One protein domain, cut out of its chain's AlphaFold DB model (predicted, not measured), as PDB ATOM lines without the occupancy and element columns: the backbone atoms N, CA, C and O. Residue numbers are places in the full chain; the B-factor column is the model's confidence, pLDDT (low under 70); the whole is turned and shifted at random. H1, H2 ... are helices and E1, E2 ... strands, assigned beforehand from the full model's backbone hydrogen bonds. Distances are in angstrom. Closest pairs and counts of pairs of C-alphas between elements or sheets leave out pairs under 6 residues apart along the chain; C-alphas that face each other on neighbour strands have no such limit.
ATOM      1  N   PHE A   3     155.576 140.848 195.877       96.31
ATOM      2  CA  PHE A   3     156.744 141.633 196.278       96.31
ATOM      3  C   PHE A   3     158.024 140.802 196.202       96.31
ATOM      4  O   PHE A   3     158.013 139.595 196.439       96.31
ATOM      5  N   SER A   4     159.151 141.454 195.918       95.50
ATOM      6  CA  SER A   4     160.477 140.819 195.959       95.50
ATOM      7  C   SER A   4     160.980 140.584 197.385       95.50
ATOM      8  O   SER A   4     161.840 139.735 197.608       95.50
ATOM      9  N   GLN A   5     160.443 141.325 198.358       92.69
ATOM     10  CA  GLN A   5     160.838 141.284 199.763       92.69
ATOM     11  C   GLN A   5     159.608 141.202 200.670       92.69
ATOM     12  O   GLN A   5     158.523 141.673 200.324       92.69
ATOM     13  N   ARG A   6     159.791 140.605 201.849       91.69
ATOM     14  CA  ARG A   6     158.745 140.439 202.858       91.69
ATOM     15  C   ARG A   6     158.719 141.645 203.797       91.69
ATOM     16  O   ARG A   6     159.208 141.571 204.919       91.69
ATOM     17  N   HIS A   7     158.129 142.750 203.342       89.19
ATOM     18  CA  HIS A   7     158.095 144.030 204.076       89.19
ATOM     19  C   HIS A   7     157.465 143.940 205.475       89.19
ATOM     20  O   HIS A   7     157.809 144.694 206.372       89.19
ATOM     21  N   TRP A   8     156.574 142.978 205.693       86.88
ATOM     22  CA  TRP A   8     155.846 142.759 206.947       86.88
ATOM     23  C   TRP A   8     156.519 141.734 207.882       86.88
ATOM     24  O   TRP A   8     155.849 141.100 208.702       86.88
ATOM     25  N   GLN A   9     157.817 141.464 207.728       81.12
ATOM     26  CA  GLN A   9     158.520 140.484 208.564       81.12
ATOM     27  C   GLN A   9     158.679 140.953 210.015       81.12
ATOM     28  O   GLN A   9     158.454 140.151 210.919       81.12
ATOM     29  N   ASP A  10     158.957 142.240 210.213       72.25
ATOM     30  CA  ASP A  10     159.341 142.799 211.514       72.25
ATOM     31  C   ASP A  10     158.185 143.489 212.253       72.25
ATOM     32  O   ASP A  10     158.404 144.169 213.253       72.25
ATOM     33  N   ASN A  11     156.941 143.329 211.783       70.56
ATOM     34  CA  ASN A  11     155.798 143.948 212.448       70.56
ATOM     35  C   ASN A  11     155.570 143.280 213.824       70.56
ATOM     36  O   ASN A  11     155.217 142.097 213.872       70.56
ATOM     37  N   PRO A  12     155.706 144.012 214.947       61.38
ATOM     38  CA  PRO A  12     155.550 143.453 216.292       61.38
ATOM     39  C   PRO A  12     154.118 142.973 216.586       61.38
ATOM     40  O   PRO A  12     153.908 142.164 217.490       61.38
ATOM     41  N   ASN A  13     153.133 143.411 215.793       60.94
ATOM     42  CA  ASN A  13     151.731 143.002 215.896       60.94
ATOM     43  C   ASN A  13     151.411 141.722 215.100       60.94
ATOM     44  O   ASN A  13     150.260 141.290 215.056       60.94
ATOM     45  N   LYS A  14     152.416 141.084 214.486       62.84
ATOM     46  CA  LYS A  14     152.280 139.886 213.647       62.84
ATOM     47  C   LYS A  14     152.063 138.607 214.462       62.84
ATOM     48  O   LYS A  14     152.851 137.666 214.416       62.84
ATOM     49  N   LYS A  15     150.971 138.558 215.222       57.91
ATOM     50  CA  LYS A  15     150.501 137.312 215.846       57.91
ATOM     51  C   LYS A  15     149.641 136.468 214.900       57.91
ATOM     52  O   LYS A  15     149.429 135.295 215.183       57.91
ATOM     53  N   ALA A  16     149.176 137.034 213.786       61.75
ATOM     54  CA  ALA A  16     148.284 136.373 212.838       61.75
ATOM     55  C   ALA A  16     148.687 136.646 211.380       61.75
ATOM     56  O   ALA A  16     149.203 137.716 211.057       61.75
ATOM     57  N   SER A  17     148.401 135.687 210.493       82.50
ATOM     58  CA  SER A  17     148.514 135.840 209.030       82.50
ATOM     59  C   SER A  17     147.483 136.813 208.447       82.50
ATOM     60  O   SER A  17     147.524 137.110 207.256       82.50
ATOM     61  N   VAL A  18     146.557 137.288 209.281       89.50
ATOM     62  CA  VAL A  18     145.494 138.233 208.950       89.50
ATOM     63  C   VAL A  18     145.647 139.462 209.836       89.50
ATOM     64  O   VAL A  18     145.798 139.335 211.051       89.50
ATOM     65  N   LEU A  19     145.579 140.639 209.229       90.19
ATOM     66  CA  LEU A  19     145.595 141.924 209.909       90.19
ATOM     67  C   LEU A  19     144.335 142.704 209.545       90.19
ATOM     68  O   LEU A  19     144.041 142.870 208.364       90.19
ATOM     69  N   PHE A  20     143.632 143.201 210.558       91.75
ATOM     70  CA  PHE A  20     142.500 144.112 210.402       91.75
ATOM     71  C   PHE A  20     142.954 145.547 210.671       91.75
ATOM     72  O   PHE A  20     143.814 145.780 211.524       91.75
ATOM     73  N   THR A  21     142.398 146.501 209.934       91.19
ATOM     74  CA  THR A  21     142.727 147.921 210.043       91.19
ATOM     75  C   THR A  21     141.515 148.787 209.710       91.19
ATOM     76  O   THR A  21     140.695 148.417 208.874       91.19
ATOM     77  N   ASP A  22     141.442 149.964 210.330       92.31
ATOM     78  CA  ASP A  22     140.440 150.992 210.018       92.31
ATOM     79  C   ASP A  22     140.786 151.792 208.745       92.31
ATOM     80  O   ASP A  22     140.028 152.656 208.307       92.31
ATOM     81  N   GLU A  23     141.949 151.536 208.139       94.31
ATOM     82  CA  GLU A  23     142.313 152.109 206.846       94.31
ATOM     83  C   GLU A  23     141.442 151.531 205.723       94.31
ATOM     84  O   GLU A  23     140.933 150.416 205.803       94.31
ATOM     85  N   SER A  24     141.369 152.235 204.593       94.44
ATOM     86  CA  SER A  24     140.572 151.837 203.416       94.44
ATOM     87  C   SER A  24     140.936 150.480 202.785       94.44
ATOM     88  O   SER A  24     140.325 150.083 201.803       94.44
ATOM     89  N   ILE A  25     141.981 149.802 203.264       94.75
ATOM     90  CA  ILE A  25     142.346 148.449 202.817       94.75
ATOM     91  C   ILE A  25     141.705 147.346 203.675       94.75
ATOM     92  O   ILE A  25     141.778 146.183 203.288       94.75
ATOM     93  N   SER A  26     141.071 147.721 204.796       94.81
ATOM     94  CA  SER A  26     140.249 146.924 205.722       94.81
ATOM     95  C   SER A  26     140.916 145.677 206.312       94.81
ATOM     96  O   SER A  26     141.152 145.599 207.518       94.81
ATOM     97  N   GLN A  27     141.252 144.698 205.482       94.56
ATOM     98  CA  GLN A  27     141.898 143.461 205.883       94.56
ATOM     99  C   GLN A  27     143.053 143.111 204.939       94.56
ATOM    100  O   GLN A  27     142.947 143.173 203.714       94.56
ATOM    101  N   VAL A  28     144.169 142.691 205.531       94.00
ATOM    102  CA  VAL A  28     145.375 142.245 204.831       94.00
ATOM    103  C   VAL A  28     145.653 140.794 205.202       94.00
ATOM    104  O   VAL A  28     145.653 140.450 206.384       94.00
ATOM    105  N   VAL A  29     145.918 139.943 204.209       93.31
ATOM    106  CA  VAL A  29     146.235 138.522 204.429       93.31
ATOM    107  C   VAL A  29     147.571 138.164 203.792       93.31
ATOM    108  O   VAL A  29     147.791 138.358 202.594       93.31
ATOM    109  N   GLU A  30     148.477 137.619 204.599       92.12
ATOM    110  CA  GLU A  30     149.717 137.015 204.126       92.12
ATOM    111  C   GLU A  30     149.430 135.640 203.514       92.12
ATOM    112  O   GLU A  30     148.987 134.725 204.204       92.12
ATOM    113  N   LEU A  31     149.738 135.487 202.222       91.69
ATOM    114  CA  LEU A  31     149.542 134.239 201.478       91.69
ATOM    115  C   LEU A  31     150.840 133.421 201.334       91.69
ATOM    116  O   LEU A  31     150.826 132.314 200.804       91.69
ATOM    117  N   GLY A  32     151.968 133.948 201.821       91.25
ATOM    118  CA  GLY A  32     153.264 133.269 201.826       91.25
ATOM    119  C   GLY A  32     154.148 133.624 200.630       91.25
ATOM    120  O   GLY A  32     154.102 134.739 200.112       91.25
ATOM    121  N   GLN A  33     155.012 132.693 200.224       94.81
ATOM    122  CA  GLN A  33     155.937 132.861 199.100       94.81
ATOM    123  C   GLN A  33     155.558 131.902 197.972       94.81
ATOM    124  O   GLN A  33     155.379 130.709 198.203       94.81
ATOM    125  N   SER A  34     155.473 132.416 196.745       93.25
ATOM    126  CA  SER A  34     155.274 131.599 195.548       93.25
ATOM    127  C   SER A  34     156.460 130.637 195.369       93.25
ATOM    128  O   SER A  34     157.608 131.096 195.383       93.25
ATOM    129  N   PRO A  35     156.222 129.325 195.180       92.75
ATOM    130  CA  PRO A  35     157.302 128.362 194.971       92.75
ATOM    131  C   PRO A  35     158.047 128.615 193.653       92.75
ATOM    132  O   PRO A  35     159.268 128.478 193.621       92.75
ATOM    133  N   ASP A  36     157.332 129.063 192.616       93.50
ATOM    134  CA  ASP A  36     157.870 129.234 191.262       93.50
ATOM    135  C   ASP A  36     158.623 130.555 191.103       93.50
ATOM    136  O   ASP A  36     159.790 130.591 190.725       93.50
ATOM    137  N   SER A  37     157.961 131.669 191.425       94.19
ATOM    138  CA  SER A  37     158.530 133.009 191.223       94.19
ATOM    139  C   SER A  37     159.410 133.475 192.380       94.19
ATOM    140  O   SER A  37     160.094 134.489 192.259       94.19
ATOM    141  N   ARG A  38     159.349 132.785 193.530       95.38
ATOM    142  CA  ARG A  38     159.947 133.214 194.807       95.38
ATOM    143  C   ARG A  38     159.433 134.571 195.312       95.38
ATOM    144  O   ARG A  38     159.951 135.081 196.305       95.38
ATOM    145  N   ALA A  39     158.403 135.144 194.689       96.44
ATOM    146  CA  ALA A  39     157.787 136.385 195.135       96.44
ATOM    147  C   ALA A  39     156.930 136.158 196.389       96.44
ATOM    148  O   ALA A  39     156.260 135.132 196.525       96.44
ATOM    149  N   TYR A  40     156.922 137.133 197.290       95.31
ATOM    150  CA  TYR A  40     156.034 137.153 198.448       95.31
ATOM    151  C   TYR A  40     154.655 137.647 198.032       95.31
ATOM    152  O   TYR A  40     154.538 138.677 197.369       95.31
ATOM    153  N   VAL A  41     153.613 136.921 198.422       94.88
ATOM    154  CA  VAL A  41     152.232 137.178 198.020       94.88
ATOM    155  C   VAL A  41     151.451 137.732 199.207       94.88
ATOM    156  O   VAL A  41     151.421 137.148 200.292       94.88
ATOM    157  N   LEU A  42     150.798 138.866 198.974       94.56
ATOM    158  CA  LEU A  42     149.961 139.549 199.948       94.56
ATOM    159  C   LEU A  42     148.602 139.855 199.321       94.56
ATOM    160  O   LEU A  42     148.521 140.532 198.286       94.56
ATOM    161  N   GLN A  43     147.529 139.409 199.963       95.75
ATOM    162  CA  GLN A  43     146.211 139.993 199.759       95.75
ATOM    163  C   GLN A  43     146.213 141.339 200.478       95.75
ATOM    164  O   GLN A  43     146.036 141.421 201.687       95.75
ATOM    165  N   ALA A  44     146.547 142.379 199.719       95.25
ATOM    166  CA  ALA A  44     146.849 143.707 200.238       95.25
ATOM    167  C   ALA A  44     145.609 144.505 200.667       95.25
ATOM    168  O   ALA A  44     145.748 145.525 201.332       95.25
ATOM    169  N   SER A  45     144.426 144.067 200.243       96.44
ATOM    170  CA  SER A  45     143.140 144.633 200.627       96.44
ATOM    171  C   SER A  45     142.062 143.565 200.473       96.44
ATOM    172  O   SER A  45     142.056 142.819 199.489       96.44
ATOM    173  N   PHE A  46     141.167 143.507 201.450       94.56
ATOM    174  CA  PHE A  46     139.897 142.800 201.409       94.56
ATOM    175  C   PHE A  46     138.881 143.704 202.085       94.56
ATOM    176  O   PHE A  46     138.789 143.752 203.308       94.56
ATOM    177  N   ALA A  47     138.218 144.501 201.256       93.50
ATOM    178  CA  ALA A  47     137.261 145.502 201.684       93.50
ATOM    179  C   ALA A  47     135.835 145.026 201.409       93.50
ATOM    180  O   ALA A  47     135.577 144.303 200.445       93.50
ATOM    181  N   GLU A  48     134.916 145.498 202.238       89.56
ATOM    182  CA  GLU A  48     133.481 145.249 202.143       89.56
ATOM    183  C   GLU A  48     132.729 146.588 202.238       89.56
ATOM    184  O   GLU A  48     133.302 147.624 202.591       89.56
ATOM    185  N   GLY A  49     131.441 146.591 201.891       87.56
ATOM    186  CA  GLY A  49     130.585 147.773 202.024       87.56
ATOM    187  C   GLY A  49     131.024 148.976 201.175       87.56
ATOM    188  O   GLY A  49     131.451 148.830 200.029       87.56
ATOM    189  N   ASP A  50     130.887 150.183 201.732       88.25
ATOM    190  CA  ASP A  50     131.143 151.434 201.004       88.25
ATOM    191  C   ASP A  50     132.618 151.616 200.615       88.25
ATOM    192  O   ASP A  50     132.905 152.189 199.566       88.25
ATOM    193  N   THR A  51     133.554 151.032 201.368       91.38
ATOM    194  CA  THR A  51     134.985 151.075 201.038       91.38
ATOM    195  C   THR A  51     135.282 150.448 199.673       91.38
ATOM    196  O   THR A  51     136.159 150.922 198.951       91.38
ATOM    197  N   VAL A  52     134.518 149.429 199.259       91.12
ATOM    198  CA  VAL A  52     134.658 148.823 197.923       91.12
ATOM    199  C   VAL A  52     134.390 149.851 196.827       91.12
ATOM    200  O   VAL A  52     135.130 149.890 195.845       91.12
ATOM    201  N   ARG A  53     133.379 150.713 197.000       88.31
ATOM    202  CA  ARG A  53     133.004 151.740 196.012       88.31
ATOM    203  C   ARG A  53     134.085 152.804 195.862       88.31
ATOM    204  O   ARG A  53     134.357 153.245 194.745       88.31
ATOM    205  N   ASP A  54     134.726 153.183 196.963       91.06
ATOM    206  CA  ASP A  54     135.818 154.156 196.948       91.06
ATOM    207  C   ASP A  54     137.047 153.596 196.221       91.06
ATOM    208  O   ASP A  54     137.604 154.243 195.330       91.06
ATOM    209  N   LEU A  55     137.434 152.353 196.537       92.88
ATOM    210  CA  LEU A  55     138.541 151.669 195.863       92.88
ATOM    211  C   LEU A  55     138.239 151.412 194.381       92.88
ATOM    212  O   LEU A  55     139.133 151.516 193.541       92.88
ATOM    213  N   GLU A  56     136.989 151.100 194.044       89.69
ATOM    214  CA  GLU A  56     136.541 150.925 192.663       89.69
ATOM    215  C   GLU A  56     136.646 152.236 191.882       89.69
ATOM    216  O   GLU A  56     137.191 152.256 190.777       89.69
ATOM    217  N   THR A  57     136.174 153.336 192.472       88.94
ATOM    218  CA  THR A  57     136.272 154.680 191.893       88.94
ATOM    219  C   THR A  57     137.727 155.059 191.642       88.94
ATOM    220  O   THR A  57     138.066 155.550 190.564       88.94
ATOM    221  N   LEU A  58     138.610 154.760 192.595       89.94
ATOM    222  CA  LEU A  58     140.043 154.982 192.447       89.94
ATOM    223  C   LEU A  58     140.655 154.108 191.340       89.94
ATOM    224  O   LEU A  58     141.504 154.579 190.586       89.94
ATOM    225  N   ASN A  59     140.189 152.865 191.186       89.19
ATOM    226  CA  ASN A  59     140.627 151.985 190.100       89.19
ATOM    227  C   ASN A  59     140.200 152.494 188.716       89.19
ATOM    228  O   ASN A  59     140.838 152.190 187.714       89.19
ATOM    229  N   LEU A  60     139.098 153.245 188.644       83.94
ATOM    230  CA  LEU A  60     138.596 153.844 187.407       83.94
ATOM    231  C   LEU A  60     139.280 155.171 187.063       83.94
ATOM    232  O   LEU A  60     139.180 155.616 185.915       83.94
ATOM    233  N   TYR A  61     139.949 155.806 188.027       71.44
ATOM    234  CA  TYR A  61     140.626 157.077 187.816       71.44
ATOM    235  C   TYR A  61     141.796 156.871 186.852       71.44
ATOM    236  O   TYR A  61     142.811 156.273 187.192       71.44
ATOM    237  N   LYS A  62     141.624 157.320 185.606       60.16
ATOM    238  CA  LYS A  62     142.652 157.233 184.571       60.16
ATOM    239  C   LYS A  62     143.624 158.399 184.713       60.16
ATOM    240  O   LYS A  62     143.227 159.541 184.478       60.16
ATOM    241  N   SER A  63     144.913 158.130 184.897       52.66
ATOM    242  CA  SER A  63     145.941 158.999 184.323       52.66
ATOM    243  C   SER A  63     145.664 159.126 182.817       52.66
ATOM    244  O   SER A  63     145.573 158.115 182.115       52.66
ATOM    245  N   ALA A  64     145.446 160.348 182.333       44.44
ATOM    246  CA  ALA A  64     145.033 160.647 180.965       44.44
ATOM    247  C   ALA A  64     145.856 159.867 179.912       44.44
ATOM    248  O   ALA A  64     147.032 160.153 179.713       44.44
ATOM    249  N   GLY A  65     145.238 158.890 179.229       49.09
ATOM    250  CA  GLY A  65     145.826 158.250 178.042       49.09
ATOM    251  C   GLY A  65     145.718 156.727 177.906       49.09
ATOM    252  O   GLY A  65     146.043 156.221 176.837       49.09
ATOM    253  N   SER A  66     145.253 155.972 178.907       49.03
ATOM    254  CA  SER A  66     145.181 154.503 178.802       49.03
ATOM    255  C   SER A  66     143.814 153.975 178.332       49.03
ATOM    256  O   SER A  66     142.739 154.505 178.656       49.03
ATOM    257  N   SER A  67     143.862 152.903 177.533       54.34
ATOM    258  CA  SER A  67     142.729 152.054 177.136       54.34
ATOM    259  C   SER A  67     141.925 151.575 178.355       54.34
ATOM    260  O   SER A  67     142.350 151.739 179.495       54.34
ATOM    261  N   GLN A  68     140.721 151.029 178.150       60.56
ATOM    262  CA  GLN A  68     139.984 150.375 179.243       60.56
ATOM    263  C   GLN A  68     140.904 149.371 179.960       60.56
ATOM    264  O   GLN A  68     141.614 148.615 179.294       60.56
ATOM    265  N   LEU A  69     140.931 149.413 181.297       67.88
ATOM    266  CA  LEU A  69     141.655 148.427 182.096       67.88
ATOM    267  C   LEU A  69     141.104 147.038 181.768       67.88
ATOM    268  O   LEU A  69     139.889 146.860 181.678       67.88
ATOM    269  N   GLY A  70     142.006 146.080 181.564       67.56
ATOM    270  CA  GLY A  70     141.621 144.688 181.365       67.56
ATOM    271  C   GLY A  70     140.987 144.088 182.620       67.56
ATOM    272  O   GLY A  70     141.053 144.659 183.712       67.56
ATOM    273  N   GLU A  71     140.397 142.907 182.466       74.31
ATOM    274  CA  GLU A  71     139.842 142.154 183.587       74.31
ATOM    275  C   GLU A  71     140.907 141.940 184.675       74.31
ATOM    276  O   GLU A  71     142.064 141.620 184.394       74.31
ATOM    277  N   ASN A  72     140.518 142.177 185.926       85.31
ATOM    278  CA  ASN A  72     141.356 142.075 187.122       85.31
ATOM    279  C   ASN A  72     142.588 142.999 187.192       85.31
ATOM    280  O   ASN A  72     143.429 142.847 188.088       85.31
ATOM    281  N   GLN A  73     142.710 143.970 186.281       87.19
ATOM    282  CA  GLN A  73     143.789 144.952 186.330       87.19
ATOM    283  C   GLN A  73     143.548 146.004 187.418       87.19
ATOM    284  O   GLN A  73     142.441 146.515 187.612       87.19
ATOM    285  N   VAL A  74     144.636 146.343 188.104       90.88
ATOM    286  CA  VAL A  74     144.694 147.385 189.131       90.88
ATOM    287  C   VAL A  74     145.373 148.608 188.523       90.88
ATOM    288  O   VAL A  74     146.467 148.482 187.971       90.88
ATOM    289  N   SER A  75     144.732 149.776 188.607       91.19
ATOM    290  CA  SER A  75     145.308 151.044 188.163       91.19
ATOM    291  C   SER A  75     146.551 151.395 188.980       91.19
ATOM    292  O   SER A  75     146.747 150.915 190.103       91.19
ATOM    293  N   GLN A  76     147.415 152.242 188.423       90.69
ATOM    294  CA  GLN A  76     148.606 152.692 189.140       90.69
ATOM    295  C   GLN A  76     148.195 153.494 190.385       90.69
ATOM    296  O   GLN A  76     148.767 153.294 191.451       90.69
ATOM    297  N   GLU A  77     147.141 154.301 190.273       92.25
ATOM    298  CA  GLU A  77     146.541 155.100 191.339       92.25
ATOM    299  C   GLU A  77     146.053 154.227 192.500       92.25
ATOM    300  O   GLU A  77     146.400 154.480 193.655       92.25
ATOM    301  N   LEU A  78     145.300 153.160 192.207       94.31
ATOM    302  CA  LEU A  78     144.858 152.221 193.235       94.31
ATOM    303  C   LEU A  78     146.048 151.469 193.838       94.31
ATOM    304  O   LEU A  78     146.106 151.279 195.054       94.31
ATOM    305  N   SER A  79     147.014 151.055 193.014       95.19
ATOM    306  CA  SER A  79     148.207 150.368 193.504       95.19
ATOM    307  C   SER A  79     149.011 151.248 194.465       95.19
ATOM    308  O   SER A  79     149.410 150.774 195.528       95.19
ATOM    309  N   ASP A  80     149.231 152.517 194.127       95.38
ATOM    310  CA  ASP A  80     150.009 153.455 194.939       95.38
ATOM    311  C   ASP A  80     149.277 153.836 196.227       95.38
ATOM    312  O   ASP A  80     149.892 153.920 197.296       95.38
ATOM    313  N   HIS A  81     147.952 153.976 196.162       96.00
ATOM    314  CA  HIS A  81     147.118 154.150 197.348       96.00
ATOM    315  C   HIS A  81     147.243 152.962 198.299       96.00
ATOM    316  O   HIS A  81     147.561 153.151 199.471       96.00
ATOM    317  N   ILE A  82     147.088 151.730 197.804       96.94
ATOM    318  CA  ILE A  82     147.228 150.523 198.631       96.94
ATOM    319  C   ILE A  82     148.629 150.443 199.251       96.94
ATOM    320  O   ILE A  82     148.747 150.155 200.439       96.94
ATOM    321  N   ILE A  83     149.691 150.745 198.500       96.94
ATOM    322  CA  ILE A  83     151.071 150.752 199.020       96.94
ATOM    323  C   ILE A  83     151.260 151.798 200.121       96.94
ATOM    324  O   ILE A  83     151.903 151.519 201.136       96.94
ATOM    325  N   THR A  84     150.659 152.974 199.959       97.00
ATOM    326  CA  THR A  84     150.664 154.027 200.983       97.00
ATOM    327  C   THR A  84     149.972 153.547 202.258       97.00
ATOM    328  O   THR A  84     150.507 153.707 203.355       97.00
ATOM    329  N   LYS A  85     148.815 152.888 202.124       96.38
ATOM    330  CA  LYS A  85     148.067 152.333 203.260       96.38
ATOM    331  C   LYS A  85     148.798 151.183 203.942       96.38
ATOM    332  O   LYS A  85     148.896 151.181 205.163       96.38
ATOM    333  N   LEU A  86     149.392 150.268 203.182       94.56
ATOM    334  CA  LEU A  86     150.253 149.222 203.732       94.56
ATOM    335  C   LEU A  86     151.425 149.825 204.511       94.56
ATOM    336  O   LEU A  86     151.711 149.385 205.620       94.56
ATOM    337  N   SER A  87     152.061 150.866 203.976       94.25
ATOM    338  CA  SER A  87     153.200 151.490 204.650       94.25
ATOM    339  C   SER A  87     152.801 152.151 205.975       94.25
ATOM    340  O   SER A  87     153.513 152.004 206.966       94.25
ATOM    341  N   SER A  88     151.629 152.801 206.012       92.81
ATOM    342  CA  SER A  88     151.012 153.336 207.237       92.81
ATOM    343  C   SER A  88     150.763 152.228 208.270       92.81
ATOM    344  O   SER A  88     151.231 152.302 209.403       92.81
ATOM    345  N   VAL A  89     150.099 151.148 207.850       91.56
ATOM    346  CA  VAL A  89     149.665 150.048 208.726       91.56
ATOM    347  C   VAL A  89     150.834 149.245 209.301       91.56
ATOM    348  O   VAL A  89     150.805 148.841 210.464       91.56
ATOM    349  N   PHE A  90     151.864 148.986 208.498       89.94
ATOM    350  CA  PHE A  90     153.025 148.196 208.912       89.94
ATOM    351  C   PHE A  90     154.172 149.048 209.470       89.94
ATOM    352  O   PHE A  90     155.156 148.482 209.942       89.94
ATOM    353  N   GLY A  91     154.065 150.381 209.420       90.19
ATOM    354  CA  GLY A  91     155.100 151.299 209.902       90.19
ATOM    355  C   GLY A  91     156.427 151.191 209.142       90.19
ATOM    356  O   GLY A  91     157.481 151.469 209.706       90.19
TER     357      GLY A  91
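What this domain is: This is residues 3 to 91 of the 171 residues of an uncharacterized protein of Biomphalaria glabrata (UniProt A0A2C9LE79). A small three-stranded antiparallel sheet of E1, E2 and E3 stands on one side of the model and the helix H1 on the other, while the longer helix H2 runs through the middle and makes a V with H1, the two meeting near the last residues of H1 and the first of H2. From there H2 runs back toward the sheet, which it only grazes with its residues 86 to 90, while H1 is not on the sheet. The printed part has 89 residues, with three named strands followed by two named helices in the order E1, E2, E3, H1, H2; the sheet's order is E1, E2, E3. The class is mixed, helices and strands, with under half of the residues in named elements. The whole is only just compact, close to loose, with a radius of gyration of the C-alphas of 14.2 A and spans of 40 by 33 by 20 A.

How they stand to each other: The sheet is a meander, each strand the antiparallel neighbour of the one before, made of E1, residues 18 to 20, E2, residues 27 to 33, and E3, residues 40 to 43. E1 and E3 are its edge strands and are apart. The pairing is staggered: E2 pairs with E1 over residues 27 to 29 and with E3 over residues 29 to 33. In the hairpin of E1 and E2, at 158 degrees between their directions, N 19 and O 28 are within hydrogen-bond range at 2.9 A. In the hairpin of E2 and E3, at 156 degrees, N 41 and O 32 are 2.8 A apart and N 31 and O 41 are 3.1 A apart. H2, residues 76 to 90, only grazes the sheet, with its residues 86 to 90. H1, residues 50 to 60, is not on the sheet and is apart from E1 and E2. H1 and H2 touch and form a helical hairpin, running opposite ways at a steep tilt of 45 degrees. H2 touches H1 with residues 77 to 78 alone, and the closest C-alphas are those of Asn 59 and Leu 78, 5.3 A apart. In H1 and H2 every O i to N i+4 pair is within hydrogen-bond range.

Where its parts are: E1 begins at C-alpha 18, (145.494, 138.233, 208.950). E2 is the longest strand, 18.9 A from first to last C-alpha; E1 measures 6.8 A and E3 10.3 A. H1 measures 15.7 A, starting from C-alpha 50 at (131.143, 151.434, 201.004). H2 measures 20.8 A and ends at C-alpha 90, (153.025, 148.196, 208.912).

The domain as a whole: The two C-alphas farthest apart are those of Lys 15 and Gly 65, at 43.5 A. The printed part has no cut. The link from H1 to H2, with 15 residues between them, is long; the other links are short. The mean pLDDT of the printed part is 85.9, and residues 12 to 16 and 62 to 70 are under 70.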